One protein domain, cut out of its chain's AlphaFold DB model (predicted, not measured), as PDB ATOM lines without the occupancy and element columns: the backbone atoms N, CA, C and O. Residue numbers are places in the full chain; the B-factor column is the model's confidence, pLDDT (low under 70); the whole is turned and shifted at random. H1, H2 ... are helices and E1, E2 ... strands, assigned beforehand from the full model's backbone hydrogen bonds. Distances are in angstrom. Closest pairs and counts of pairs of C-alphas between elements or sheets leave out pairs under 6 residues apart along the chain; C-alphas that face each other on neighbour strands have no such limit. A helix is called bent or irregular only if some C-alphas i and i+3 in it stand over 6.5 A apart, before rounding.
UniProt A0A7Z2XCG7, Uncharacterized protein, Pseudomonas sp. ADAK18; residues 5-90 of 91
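What this domain is: This is residues 5 to 90 of the 91 residues of an uncharacterized protein of Pseudomonas sp. ADAK18 (UniProt A0A7Z2XCG7). A curled antiparallel sheet, like part of a barrel, has one helix, H1, packed over it. Its core is a long hairpin of two sharply bent strands, E2 and E3, with E4 beside E3 and short E1 beside E2; the E2-E3 turn and the link after H1 lie toward opposite ends of the longest axis. The printed part has 86 residues, with one named helix and four named strands in the order E1, H1, E2, E3, E4; the sheet's order is E1 E2 E3 E4, and the class is mixed, helices and strands. It is only just compact, close to loose, with a radius of gyration of the C-alphas of 13.9 A, and only just elongated, spanning 44 by 29 by 16 A.

Where its parts are: E2 is residues 40 to 54, 22.6 A long, and bends by 112 degrees at residue 47. E3 is residues 64 to 76, 27.6 A, and bends by 90 degrees at residue 68. E4 is residues 83 to 89, 17.1 A, with C-alpha 89 at (285.959, 234.911, 394.414). E1 is residues 5 to 7, 7.1 A, with C-alpha 5 at (279.491, 232.052, 393.721). H1 is residues 10 to 21, 16.1 A.

How they stand to each other: The sheet is twisted, with E1 and E4 as edge strands. E2, E3 and E4 form a meander, each strand the antiparallel neighbour of the one before. In the hairpin of E2 and E3, N 44 and O 72 are 2.8 A apart, within hydrogen-bond range. In the hairpin of E3 and E4, N 89 and O 71 are 2.8 A apart, and between antiparallel E1 and E2, N 6 and O 51 are 2.9 A apart, both within that range. The closest C-alphas of edge strands E1 and E4, Phe 7 and Pro 88, are 6.1 A apart. H1 is on the sheet at a height over the sheet of 8.6 A, over E2 and only just over E3 and E4, with 3 of its C-alphas on each. It runs along the strands, at 5 degrees to E2 on the local plane; its closest C-alpha pair with E2 is Met 12 and Cys 49, 6.0 A. In H1 every O i to N i+4 pair is within hydrogen-bond range.

The domain as a whole: The two C-alphas farthest apart, Ala 25 and Asp 59, are 45.6 A apart. The printed part has no cut. The link from H1 to E2, residues 22 to 39, is long, and its residues 33 to 34 pair antiparallel with residues 40 to 41 of E2. Mean pLDDT of the printed part is 96.1, and no printed residue is under 70.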
ATOM      1  N   SER A   5     278.906 232.255 392.406       95.31
ATOM      2  CA  SER A   5     279.491 232.052 393.721       95.31
ATOM      3  C   SER A   5     278.524 232.489 394.811       95.31
ATOM      4  O   SER A   5     277.628 233.307 394.594       95.31
ATOM      5  N   GLN A   6     278.696 231.905 395.990       96.62
ATOM      6  CA  GLN A   6     277.922 232.229 397.176       96.62
ATOM      7  C   GLN A   6     278.809 232.174 398.413       96.62
ATOM      8  O   GLN A   6     279.735 231.358 398.499       96.62
ATOM      9  N   PHE A   7     278.510 233.024 399.394       98.19
ATOM     10  CA  PHE A   7     279.107 232.896 400.718       98.19
ATOM     11  C   PHE A   7     278.690 231.565 401.347       98.19
ATOM     12  O   PHE A   7     277.577 231.081 401.125       98.19
ATOM     13  N   LYS A   8     279.575 230.962 402.147       97.69
ATOM     14  CA  LYS A   8     279.241 229.717 402.862       97.69
ATOM     15  C   LYS A   8     278.244 229.944 403.997       97.69
ATOM     16  O   LYS A   8     277.559 229.011 404.399       97.69
ATOM     17  N   SER A   9     278.164 231.168 404.514       97.88
ATOM     18  CA  SER A   9     277.224 231.539 405.567       97.88
ATOM     19  C   SER A   9     276.845 233.016 405.500       97.88
ATOM     20  O   SER A   9     277.608 233.856 405.012       97.88
ATOM     21  N   TYR A  10     275.684 233.341 406.070       97.81
ATOM     22  CA  TYR A  10     275.266 234.726 406.286       97.81
ATOM     23  C   TYR A  10     276.244 235.497 407.175       97.81
ATOM     24  O   TYR A  10     276.474 236.679 406.948       97.81
ATOM     25  N   THR A  11     276.862 234.835 408.154       98.00
ATOM     26  CA  THR A  11     277.866 235.447 409.033       98.00
ATOM     27  C   THR A  11     279.076 235.942 408.245       98.00
ATOM     28  O   THR A  11     279.516 237.072 408.440       98.00
ATOM     29  N   MET A  12     279.589 235.144 407.304       97.88
ATOM     30  CA  MET A  12     280.705 235.559 406.446       97.88
ATOM     31  C   MET A  12     280.323 236.739 405.552       97.88
ATOM     32  O   MET A  12     281.066 237.717 405.473       97.88
ATOM     33  N   GLN A  13     279.135 236.687 404.940       98.19
ATOM     34  CA  GLN A  13     278.609 237.809 404.163       98.19
ATOM     35  C   GLN A  13     278.501 239.081 405.016       98.19
ATOM     36  O   GLN A  13     278.928 240.151 404.588       98.19
ATOM     37  N   PHE A  14     277.970 238.966 406.235       98.25
ATOM     38  CA  PHE A  14     277.843 240.083 407.164       98.25
ATOM     39  C   PHE A  14     279.203 240.692 407.512       98.25
ATOM     40  O   PHE A  14     279.347 241.909 407.456       98.25
ATOM     41  N   HIS A  15     280.219 239.876 407.807       98.06
ATOM     42  CA  HIS A  15     281.565 240.379 408.091       98.06
ATOM     43  C   HIS A  15     282.163 241.157 406.915       98.06
ATOM     44  O   HIS A  15     282.738 242.222 407.128       98.06
ATOM     45  N   VAL A  16     281.985 240.668 405.684       98.25
ATOM     46  CA  VAL A  16     282.426 241.358 404.459       98.25
ATOM     47  C   VAL A  16     281.724 242.708 404.295       98.25
ATOM     48  O   VAL A  16     282.383 243.721 404.059       98.25
ATOM     49  N   LEU A  17     280.398 242.743 404.451       98.12
ATOM     50  CA  LEU A  17     279.619 243.978 404.336       98.12
ATOM     51  C   LEU A  17     279.969 244.973 405.448       98.12
ATOM     52  O   LEU A  17     280.139 246.157 405.178       98.12
ATOM     53  N   ASN A  18     280.113 244.502 406.686       98.00
ATOM     54  CA  ASN A  18     280.490 245.339 407.818       98.00
ATOM     55  C   ASN A  18     281.896 245.923 407.647       98.00
ATOM     56  O   ASN A  18     282.093 247.110 407.898       98.00
ATOM     57  N   GLU A  19     282.863 245.119 407.191       97.88
ATOM     58  CA  GLU A  19     284.197 245.615 406.852       97.88
ATOM     59  C   GLU A  19     284.078 246.736 405.823       97.88
ATOM     60  O   GLU A  19     284.525 247.837 406.116       97.88
ATOM     61  N   ALA A  20     283.387 246.514 404.699       97.56
ATOM     62  CA  ALA A  20     283.222 247.504 403.635       97.56
ATOM     63  C   ALA A  20     282.538 248.808 404.084       97.56
ATOM     64  O   ALA A  20     283.030 249.893 403.780       97.56
ATOM     65  N   MET A  21     281.433 248.722 404.830       97.00
ATOM     66  CA  MET A  21     280.620 249.888 405.207       97.00
ATOM     67  C   MET A  21     281.234 250.748 406.322       97.00
ATOM     68  O   MET A  21     280.791 251.870 406.542       97.00
ATOM     69  N   THR A  22     282.245 250.251 407.042       97.31
ATOM     70  CA  THR A  22     282.819 250.942 408.214       97.31
ATOM     71  C   THR A  22     284.216 251.518 407.978       97.31
ATOM     72  O   THR A  22     284.815 252.066 408.904       97.31
ATOM     73  N   ARG A  23     284.786 251.389 406.772       96.94
ATOM     74  CA  ARG A  23     286.169 251.827 406.483       96.94
ATOM     75  C   ARG A  23     286.352 253.328 406.624       96.94
ATOM     76  O   ARG A  23     287.266 253.749 407.325       96.94
ATOM     77  N   GLU A  24     285.448 254.117 406.053       95.50
ATOM     78  CA  GLU A  24     285.528 255.581 406.119       95.50
ATOM     79  C   GLU A  24     285.450 256.081 407.566       95.50
ATOM     80  O   GLU A  24     286.270 256.892 407.992       95.50
ATOM     81  N   ALA A  25     284.541 255.515 408.368       97.19
ATOM     82  CA  ALA A  25     284.439 255.814 409.797       97.19
ATOM     83  C   ALA A  25     285.728 255.458 410.567       97.19
ATOM     84  O   ALA A  25     286.091 256.134 411.529       97.19
ATOM     85  N   ARG A  26     286.451 254.425 410.116       97.44
ATOM     86  CA  ARG A  26     287.765 254.014 410.637       97.44
ATOM     87  C   ARG A  26     288.945 254.765 410.004       97.44
ATOM     88  O   ARG A  26     290.084 254.440 410.327       97.44
ATOM     89  N   LYS A  27     288.703 255.768 409.148       97.62
ATOM     90  CA  LYS A  27     289.729 256.523 408.400       97.62
ATOM     91  C   LYS A  27     290.603 255.638 407.496       97.62
ATOM     92  O   LYS A  27     291.796 255.882 407.350       97.62
ATOM     93  N   LEU A  28     290.008 254.596 406.920       97.56
ATOM     94  CA  LEU A  28     290.634 253.716 405.935       97.56
ATOM     95  C   LEU A  28     290.087 254.018 404.539       97.56
ATOM     96  O   LEU A  28     288.909 254.354 404.404       97.56
ATOM     97  N   ASP A  29     290.907 253.801 403.507       97.19
ATOM     98  CA  ASP A  29     290.463 253.932 402.117       97.19
ATOM     99  C   ASP A  29     289.289 252.979 401.843       97.19
ATOM    100  O   ASP A  29     289.435 251.771 402.077       97.19
ATOM    101  N   PRO A  30     288.133 253.469 401.363       96.19
ATOM    102  CA  PRO A  30     286.936 252.647 401.168       96.19
ATOM    103  C   PRO A  30     287.084 251.615 400.043       96.19
ATOM    104  O   PRO A  30     286.380 250.605 400.038       96.19
ATOM    105  N   PHE A  31     288.019 251.840 399.119       97.75
ATOM    106  CA  PHE A  31     288.266 251.017 397.936       97.75
ATOM    107  C   PHE A  31     289.746 250.647 397.851       97.75
ATOM    108  O   PHE A  31     290.601 251.355 398.380       97.75
ATOM    109  N   ASN A  32     290.062 249.555 397.160       97.44
ATOM    110  CA  ASN A  32     291.447 249.153 396.882       97.44
ATOM    111  C   ASN A  32     291.659 248.660 395.442       97.44
ATOM    112  O   ASN A  32     292.666 248.020 395.144       97.44
ATOM    113  N   GLY A  33     290.713 248.956 394.553       97.06
ATOM    114  CA  GLY A  33     290.813 248.661 393.134       97.06
ATOM    115  C   GLY A  33     289.591 249.140 392.363       97.06
ATOM    116  O   GLY A  33     288.670 249.739 392.924       97.06
ATOM    117  N   GLU A  34     289.571 248.808 391.078       97.44
ATOM    118  CA  GLU A  34     288.448 249.035 390.172       97.44
ATOM    119  C   GLU A  34     288.151 247.753 389.384       97.44
ATOM    120  O   GLU A  34     289.036 246.915 389.186       97.44
ATOM    121  N   ASP A  35     286.899 247.571 388.963       94.19
ATOM    122  CA  ASP A  35     286.541 246.509 388.023       94.19
ATOM    123  C   ASP A  35     286.779 246.919 386.558       94.19
ATOM    124  O   ASP A  35     287.142 248.054 386.259       94.19
ATOM    125  N   GLU A  36     286.553 245.992 385.622       92.44
ATOM    126  CA  GLU A  36     286.749 246.211 384.177       92.44
ATOM    127  C   GLU A  36     285.908 247.370 383.598       92.44
ATOM    128  O   GLU A  36     286.180 247.833 382.492       92.44
ATOM    129  N   PHE A  37     284.898 247.850 384.330       92.38
ATOM    130  CA  PHE A  37     284.019 248.952 383.934       92.38
ATOM    131  C   PHE A  37     284.335 250.265 384.677       92.38
ATOM    132  O   PHE A  37     283.612 251.252 384.514       92.38
ATOM    133  N   GLY A  38     285.397 250.298 385.489       94.88
ATOM    134  CA  GLY A  38     285.785 251.463 386.288       94.88
ATOM    135  C   GLY A  38     284.892 251.700 387.508       94.88
ATOM    136  O   GLY A  38     284.836 252.819 388.026       94.88
ATOM    137  N   ASN A  39     284.145 250.687 387.962       97.00
ATOM    138  CA  ASN A  39     283.456 250.774 389.246       97.00
ATOM    139  C   ASN A  39     284.464 250.539 390.375       97.00
ATOM    140  O   ASN A  39     285.218 249.562 390.303       97.00
ATOM    141  N   PRO A  40     284.456 251.355 391.442       98.19
ATOM    142  CA  PRO A  40     285.289 251.098 392.606       98.19
ATOM    143  C   PRO A  40     284.942 249.752 393.236       98.19
ATOM    144  O   PRO A  40     283.768 249.374 393.344       98.19
ATOM    145  N   ILE A  41     285.970 249.046 393.693       98.44
ATOM    146  CA  ILE A  41     285.817 247.793 394.422       98.44
ATOM    147  C   ILE A  41     286.642 247.789 395.702       98.44
ATOM    148  O   ILE A  41     287.670 248.457 395.831       98.44
ATOM    149  N   LEU A  42     286.203 246.957 396.637       98.44
ATOM    150  CA  LEU A  42     286.994 246.538 397.780       98.44
ATOM    151  C   LEU A  42     287.174 245.020 397.713       98.44
ATOM    152  O   LEU A  42     286.213 244.262 397.850       98.44
ATOM    153  N   LYS A  43     288.413 244.578 397.498       97.81
ATOM    154  CA  LYS A  43     288.837 243.181 397.596       97.81
ATOM    155  C   LYS A  43     289.303 242.895 399.023       97.81
ATOM    156  O   LYS A  43     290.247 243.518 399.501       97.81
ATOM    157  N   ILE A  44     288.662 241.939 399.682       97.69
ATOM    158  CA  ILE A  44     288.930 241.534 401.065       97.69
ATOM    159  C   ILE A  44     289.440 240.097 401.047       97.69
ATOM    160  O   ILE A  44     288.821 239.236 400.426       97.69
ATOM    161  N   GLU A  45     290.551 239.821 401.724       97.19
ATOM    162  CA  GLU A  45     290.983 238.446 401.976       97.19
ATOM    163  C   GLU A  45     290.192 237.862 403.152       97.19
ATOM    164  O   GLU A  45     290.189 238.412 404.253       97.19
ATOM    165  N   MET A  46     289.499 236.752 402.914       95.81
ATOM    166  CA  MET A  46     288.754 236.007 403.924       95.81
ATOM    167  C   MET A  46     288.781 234.524 403.550       95.81
ATOM    168  O   MET A  46     288.062 234.071 402.658       95.81
ATOM    169  N   GLN A  47     289.638 233.770 404.234       96.12
ATOM    170  CA  GLN A  47     289.885 232.359 403.948       96.12
ATOM    171  C   GLN A  47     288.591 231.534 404.045       96.12
ATOM    172  O   GLN A  47     287.845 231.629 405.019       96.12
ATOM    173  N   GLY A  48     288.317 230.738 403.012       95.62
ATOM    174  CA  GLY A  48     287.155 229.863 402.919       95.62
ATOM    175  C   GLY A  48     285.805 230.581 402.975       95.62
ATOM    176  O   GLY A  48     284.817 229.942 403.335       95.62
ATOM    177  N   CYS A  49     285.738 231.879 402.649       96.69
ATOM    178  CA  CYS A  49     284.520 232.685 402.775       96.69
ATOM    179  C   CYS A  49     283.368 232.224 401.874       96.69
ATOM    180  O   CYS A  49     282.193 232.482 402.160       96.69
ATOM    181  N   GLY A  50     283.687 231.536 400.780       97.00
ATOM    182  CA  GLY A  50     282.703 231.158 399.784       97.00
ATOM    183  C   GLY A  50     283.063 229.922 398.991       97.00
ATOM    184  O   GLY A  50     284.120 229.316 399.168       97.00
ATOM    185  N   ARG A  51     282.136 229.579 398.106       97.06
ATOM    186  CA  ARG A  51     282.287 228.533 397.102       97.06
ATOM    187  C   ARG A  51     281.608 228.948 395.809       97.06
ATOM    188  O   ARG A  51     280.702 229.788 395.821       97.06
ATOM    189  N   GLY A  52     281.999 228.334 394.705       95.56
ATOM    190  CA  GLY A  52     281.383 228.602 393.417       95.56
ATOM    191  C   GLY A  52     282.062 227.886 392.266       95.56
ATOM    192  O   GLY A  52     283.010 227.132 392.449       95.56
ATOM    193  N   TYR A  53     281.573 228.155 391.067       94.12
ATOM    194  CA  TYR A  53     282.102 227.577 389.842       94.12
ATOM    195  C   TYR A  53     282.961 228.594 389.093       94.12
ATOM    196  O   TYR A  53     282.515 229.701 388.774       94.12
ATOM    197  N   ILE A  54     284.192 228.192 388.787       91.25
ATOM    198  CA  ILE A  54     285.136 228.933 387.958       91.25
ATOM    199  C   ILE A  54     285.033 228.400 386.526       91.25
ATOM    200  O   ILE A  54     285.061 227.184 386.308       91.25
ATOM    201  N   PRO A  55     284.939 229.277 385.517       89.62
ATOM    202  CA  PRO A  55     284.908 228.839 384.139       89.62
ATOM    203  C   PRO A  55     286.194 228.114 383.732       89.62
ATOM    204  O   PRO A  55     287.309 228.584 383.973       89.62
ATOM    205  N   ASN A  56     286.034 226.986 383.052       91.06
ATOM    206  CA  ASN A  56     287.141 226.185 382.562       91.06
ATOM    207  C   ASN A  56     287.477 226.580 381.117       91.06
ATOM    208  O   ASN A  56     286.689 226.368 380.200       91.06
ATOM    209  N   LYS A  57     288.666 227.159 380.904       89.31
ATOM    210  CA  LYS A  57     289.110 227.615 379.573       89.31
ATOM    211  C   LYS A  57     289.336 226.469 378.579       89.31
ATOM    212  O   LYS A  57     289.304 226.715 377.380       89.31
ATOM    213  N   LYS A  58     289.609 225.255 379.068       93.62
ATOM    214  CA  LYS A  58     289.868 224.076 378.225       93.62
ATOM    215  C   LYS A  58     288.580 223.359 377.831       93.62
ATOM    216  O   LYS A  58     288.511 222.819 376.736       93.62
ATOM    217  N   ASP A  59     287.587 223.372 378.714       93.62
ATOM    218  CA  ASP A  59     286.285 222.743 378.495       93.62
ATOM    219  C   ASP A  59     285.161 223.626 379.068       93.62
ATOM    220  O   ASP A  59     284.837 223.527 380.254       93.62
ATOM    221  N   PRO A  60     284.561 224.508 378.245       89.81
ATOM    222  CA  PRO A  60     283.534 225.449 378.691       89.81
ATOM    223  C   PRO A  60     282.279 224.797 379.285       89.81
ATOM    224  O   PRO A  60     281.559 225.461 380.030       89.81
ATOM    225  N   ASN A  61     282.017 223.523 378.970       92.38
ATOM    226  CA  ASN A  61     280.858 222.787 379.478       92.38
ATOM    227  C   ASN A  61     281.131 222.125 380.837       92.38
ATOM    228  O   ASN A  61     280.201 221.622 381.464       92.38
ATOM    229  N   ASN A  62     282.381 222.143 381.307       92.94
ATOM    230  CA  ASN A  62     282.807 221.510 382.548       92.94
ATOM    231  C   ASN A  62     283.479 222.530 383.489       92.94
ATOM    232  O   ASN A  62     284.714 222.579 383.580       92.94
ATOM    233  N   PRO A  63     282.694 223.400 384.154       93.44
ATOM    234  CA  PRO A  63     283.232 224.389 385.078       93.44
ATOM    235  C   PRO A  63     283.864 223.731 386.312       93.44
ATOM    236  O   PRO A  63     283.423 222.685 386.782       93.44
ATOM    237  N   ILE A  64     284.884 224.380 386.871       93.38
ATOM    238  CA  ILE A  64     285.637 223.867 388.018       93.38
ATOM    239  C   ILE A  64     284.987 224.383 389.299       93.38
ATOM    240  O   ILE A  64     284.900 225.592 389.506       93.38
ATOM    241  N   LEU A  65     284.538 223.472 390.159       94.62
ATOM    242  CA  LEU A  65     284.069 223.816 391.497       94.62
ATOM    243  C   LEU A  65     285.260 224.218 392.378       94.62
ATOM    244  O   LEU A  65     286.187 223.434 392.570       94.62
ATOM    245  N   ASP A  66     285.202 225.422 392.936       95.44
ATOM    246  CA  ASP A  66     286.069 225.878 394.017       95.44
ATOM    247  C   ASP A  66     285.251 225.949 395.308       95.44
ATOM    248  O   ASP A  66     284.383 226.810 395.477       95.44
ATOM    249  N   GLU A  67     285.520 225.013 396.215       96.12
ATOM    250  CA  GLU A  67     284.887 224.951 397.532       96.12
ATOM    251  C   GLU A  67     285.504 225.932 398.536       96.12
ATOM    252  O   GLU A  67     284.956 226.092 399.620       96.12
ATOM    253  N   ASN A  68     286.640 226.570 398.239       95.75
ATOM    254  CA  ASN A  68     287.403 227.373 399.197       95.75
ATOM    255  C   ASN A  68     287.876 228.695 398.583       95.75
ATOM    256  O   ASN A  68     289.068 229.004 398.558       95.75
ATOM    257  N   MET A  69     286.913 229.513 398.165       96.38
ATOM    258  CA  MET A  69     287.182 230.882 397.739       96.38
ATOM    259  C   MET A  69     287.668 231.714 398.932       96.38
ATOM    260  O   MET A  69     286.987 231.811 399.956       96.38
ATOM    261  N   ASN A  70     288.846 232.319 398.789       97.12
ATOM    262  CA  ASN A  70     289.565 232.984 399.884       97.12
ATOM    263  C   ASN A  70     289.510 234.515 399.823       97.12
ATOM    264  O   ASN A  70     290.151 235.191 400.624       97.12
ATOM    265  N   PHE A  71     288.758 235.069 398.874       97.38
ATOM    266  CA  PHE A  71     288.572 236.506 398.740       97.38
ATOM    267  C   PHE A  71     287.097 236.839 398.567       97.38
ATOM    268  O   PHE A  71     286.337 236.056 398.005       97.38
ATOM    269  N   ALA A  72     286.714 238.040 398.981       97.56
ATOM    270  CA  ALA A  72     285.439 238.649 398.655       97.56
ATOM    271  C   ALA A  72     285.669 239.957 397.900       97.56
ATOM    272  O   ALA A  72     286.568 240.726 398.236       97.56
ATOM    273  N   ILE A  73     284.852 240.209 396.882       97.69
ATOM    274  CA  ILE A  73     284.781 241.498 396.200       97.69
ATOM    275  C   ILE A  73     283.483 242.168 396.609       97.69
ATOM    276  O   ILE A  73     282.409 241.575 396.513       97.69
ATOM    277  N   VAL A  74     283.593 243.420 397.025       98.19
ATOM    278  CA  VAL A  74     282.470 244.330 397.220       98.19
ATOM    279  C   VAL A  74     282.519 245.369 396.115       98.19
ATOM    280  O   VAL A  74     283.572 245.967 395.889       98.19
ATOM    281  N   LYS A  75     281.404 245.566 395.411       97.81
ATOM    282  CA  LYS A  75     281.303 246.565 394.346       97.81
ATOM    283  C   LYS A  75     280.463 247.749 394.776       97.81
ATOM    284  O   LYS A  75     279.426 247.599 395.433       97.81
ATOM    285  N   PHE A  76     280.899 248.909 394.313       98.19
ATOM    286  CA  PHE A  76     280.265 250.183 394.576       98.19
ATOM    287  C   PHE A  76     279.872 250.836 393.264       98.19
ATOM    288  O   PHE A  76     280.560 250.706 392.254       98.19
ATOM    289  N   ASP A  77     278.742 251.524 393.278       96.56
ATOM    290  CA  ASP A  77     278.290 252.314 392.149       96.56
ATOM    291  C   ASP A  77     279.298 253.434 391.848       96.56
ATOM    292  O   ASP A  77     279.850 254.059 392.760       96.56
ATOM    293  N   ARG A  78     279.567 253.681 390.565       95.25
ATOM    294  CA  ARG A  78     280.638 254.592 390.152       95.25
ATOM    295  C   ARG A  78     280.391 256.032 390.590       95.25
ATOM    296  O   ARG A  78     281.353 256.703 390.969       95.25
ATOM    297  N   GLU A  79     279.147 256.491 390.545       95.19
ATOM    298  CA  GLU A  79     278.781 257.882 390.819       95.19
ATOM    299  C   GLU A  79     278.458 258.084 392.297       95.19
ATOM    300  O   GLU A  79     279.071 258.906 392.973       95.19
ATOM    301  N   THR A  80     277.527 257.288 392.818       96.06
ATOM    302  CA  THR A  80     277.004 257.431 394.181       96.06
ATOM    303  C   THR A  80     277.898 256.804 395.240       96.06
ATOM    304  O   THR A  80     277.675 257.034 396.428       96.06
ATOM    305  N   LYS A  81     278.871 255.974 394.833       95.06
ATOM    306  CA  LYS A  81     279.742 255.186 395.721       95.06
ATOM    307  C   LYS A  81     278.981 254.250 396.663       95.06
ATOM    308  O   LYS A  81     279.553 253.729 397.616       95.06
ATOM    309  N   LYS A  82     277.697 253.988 396.398       95.94
ATOM    310  CA  LYS A  82     276.883 253.072 397.200       95.94
ATOM    311  C   LYS A  82     277.223 251.628 396.866       95.94
ATOM    312  O   LYS A  82     277.298 251.249 395.699       95.94
ATOM    313  N   LEU A  83     277.384 250.814 397.903       96.94
ATOM    314  CA  LEU A  83     277.521 249.368 397.773       96.94
ATOM    315  C   LEU A  83     276.250 248.791 397.141       96.94
ATOM    316  O   LEU A  83     275.154 249.052 397.636       96.94
ATOM    317  N   TYR A  84     276.394 247.984 396.088       96.44
ATOM    318  CA  TYR A  84     275.255 247.296 395.464       96.44
ATOM    319  C   TYR A  84     275.395 245.769 395.411       96.44
ATOM    320  O   TYR A  84     274.400 245.075 395.217       96.44
ATOM    321  N   THR A  85     276.601 245.217 395.585       96.50
ATOM    322  CA  THR A  85     276.791 243.761 395.676       96.50
ATOM    323  C   THR A  85     278.090 243.387 396.386       96.50
ATOM    324  O   THR A  85     279.055 244.153 396.400       96.50
ATOM    325  N   ALA A  86     278.115 242.180 396.947       97.19
ATOM    326  CA  ALA A  86     279.299 241.534 397.491       97.19
ATOM    327  C   ALA A  86     279.255 240.039 397.161       97.19
ATOM    328  O   ALA A  86     278.198 239.417 397.272       97.19
ATOM    329  N   PHE A  87     280.385 239.458 396.769       97.06
ATOM    330  CA  PHE A  87     280.461 238.041 396.417       97.06
ATOM    331  C   PHE A  87     281.868 237.474 396.634       97.06
ATOM    332  O   PHE A  87     282.856 238.200 396.490       97.06
ATOM    333  N   PRO A  88     281.985 236.180 396.975       97.50
ATOM    334  CA  PRO A  88     283.273 235.519 397.079       97.50
ATOM    335  C   PRO A  88     283.861 235.225 395.697       97.50
ATOM    336  O   PRO A  88     283.131 235.008 394.725       97.50
ATOM    337  N   VAL A  89     285.188 235.206 395.621       95.75
ATOM    338  CA  VAL A  89     285.959 234.911 394.414       95.75
ATOM    339  C   VAL A  89     287.148 234.011 394.732       95.75
ATOM    340  O   VAL A  89     287.743 234.079 395.812       95.75
ATOM    341  N   SER A  90     287.503 233.178 393.756       91.50
ATOM    342  CA  SER A  90     288.762 232.434 393.777       91.50
ATOM    343  C   SER A  90     289.955 233.390 393.785       91.50
ATOM    344  O   SER A  90     289.850 234.541 393.349       91.50
TER     345      SER A  90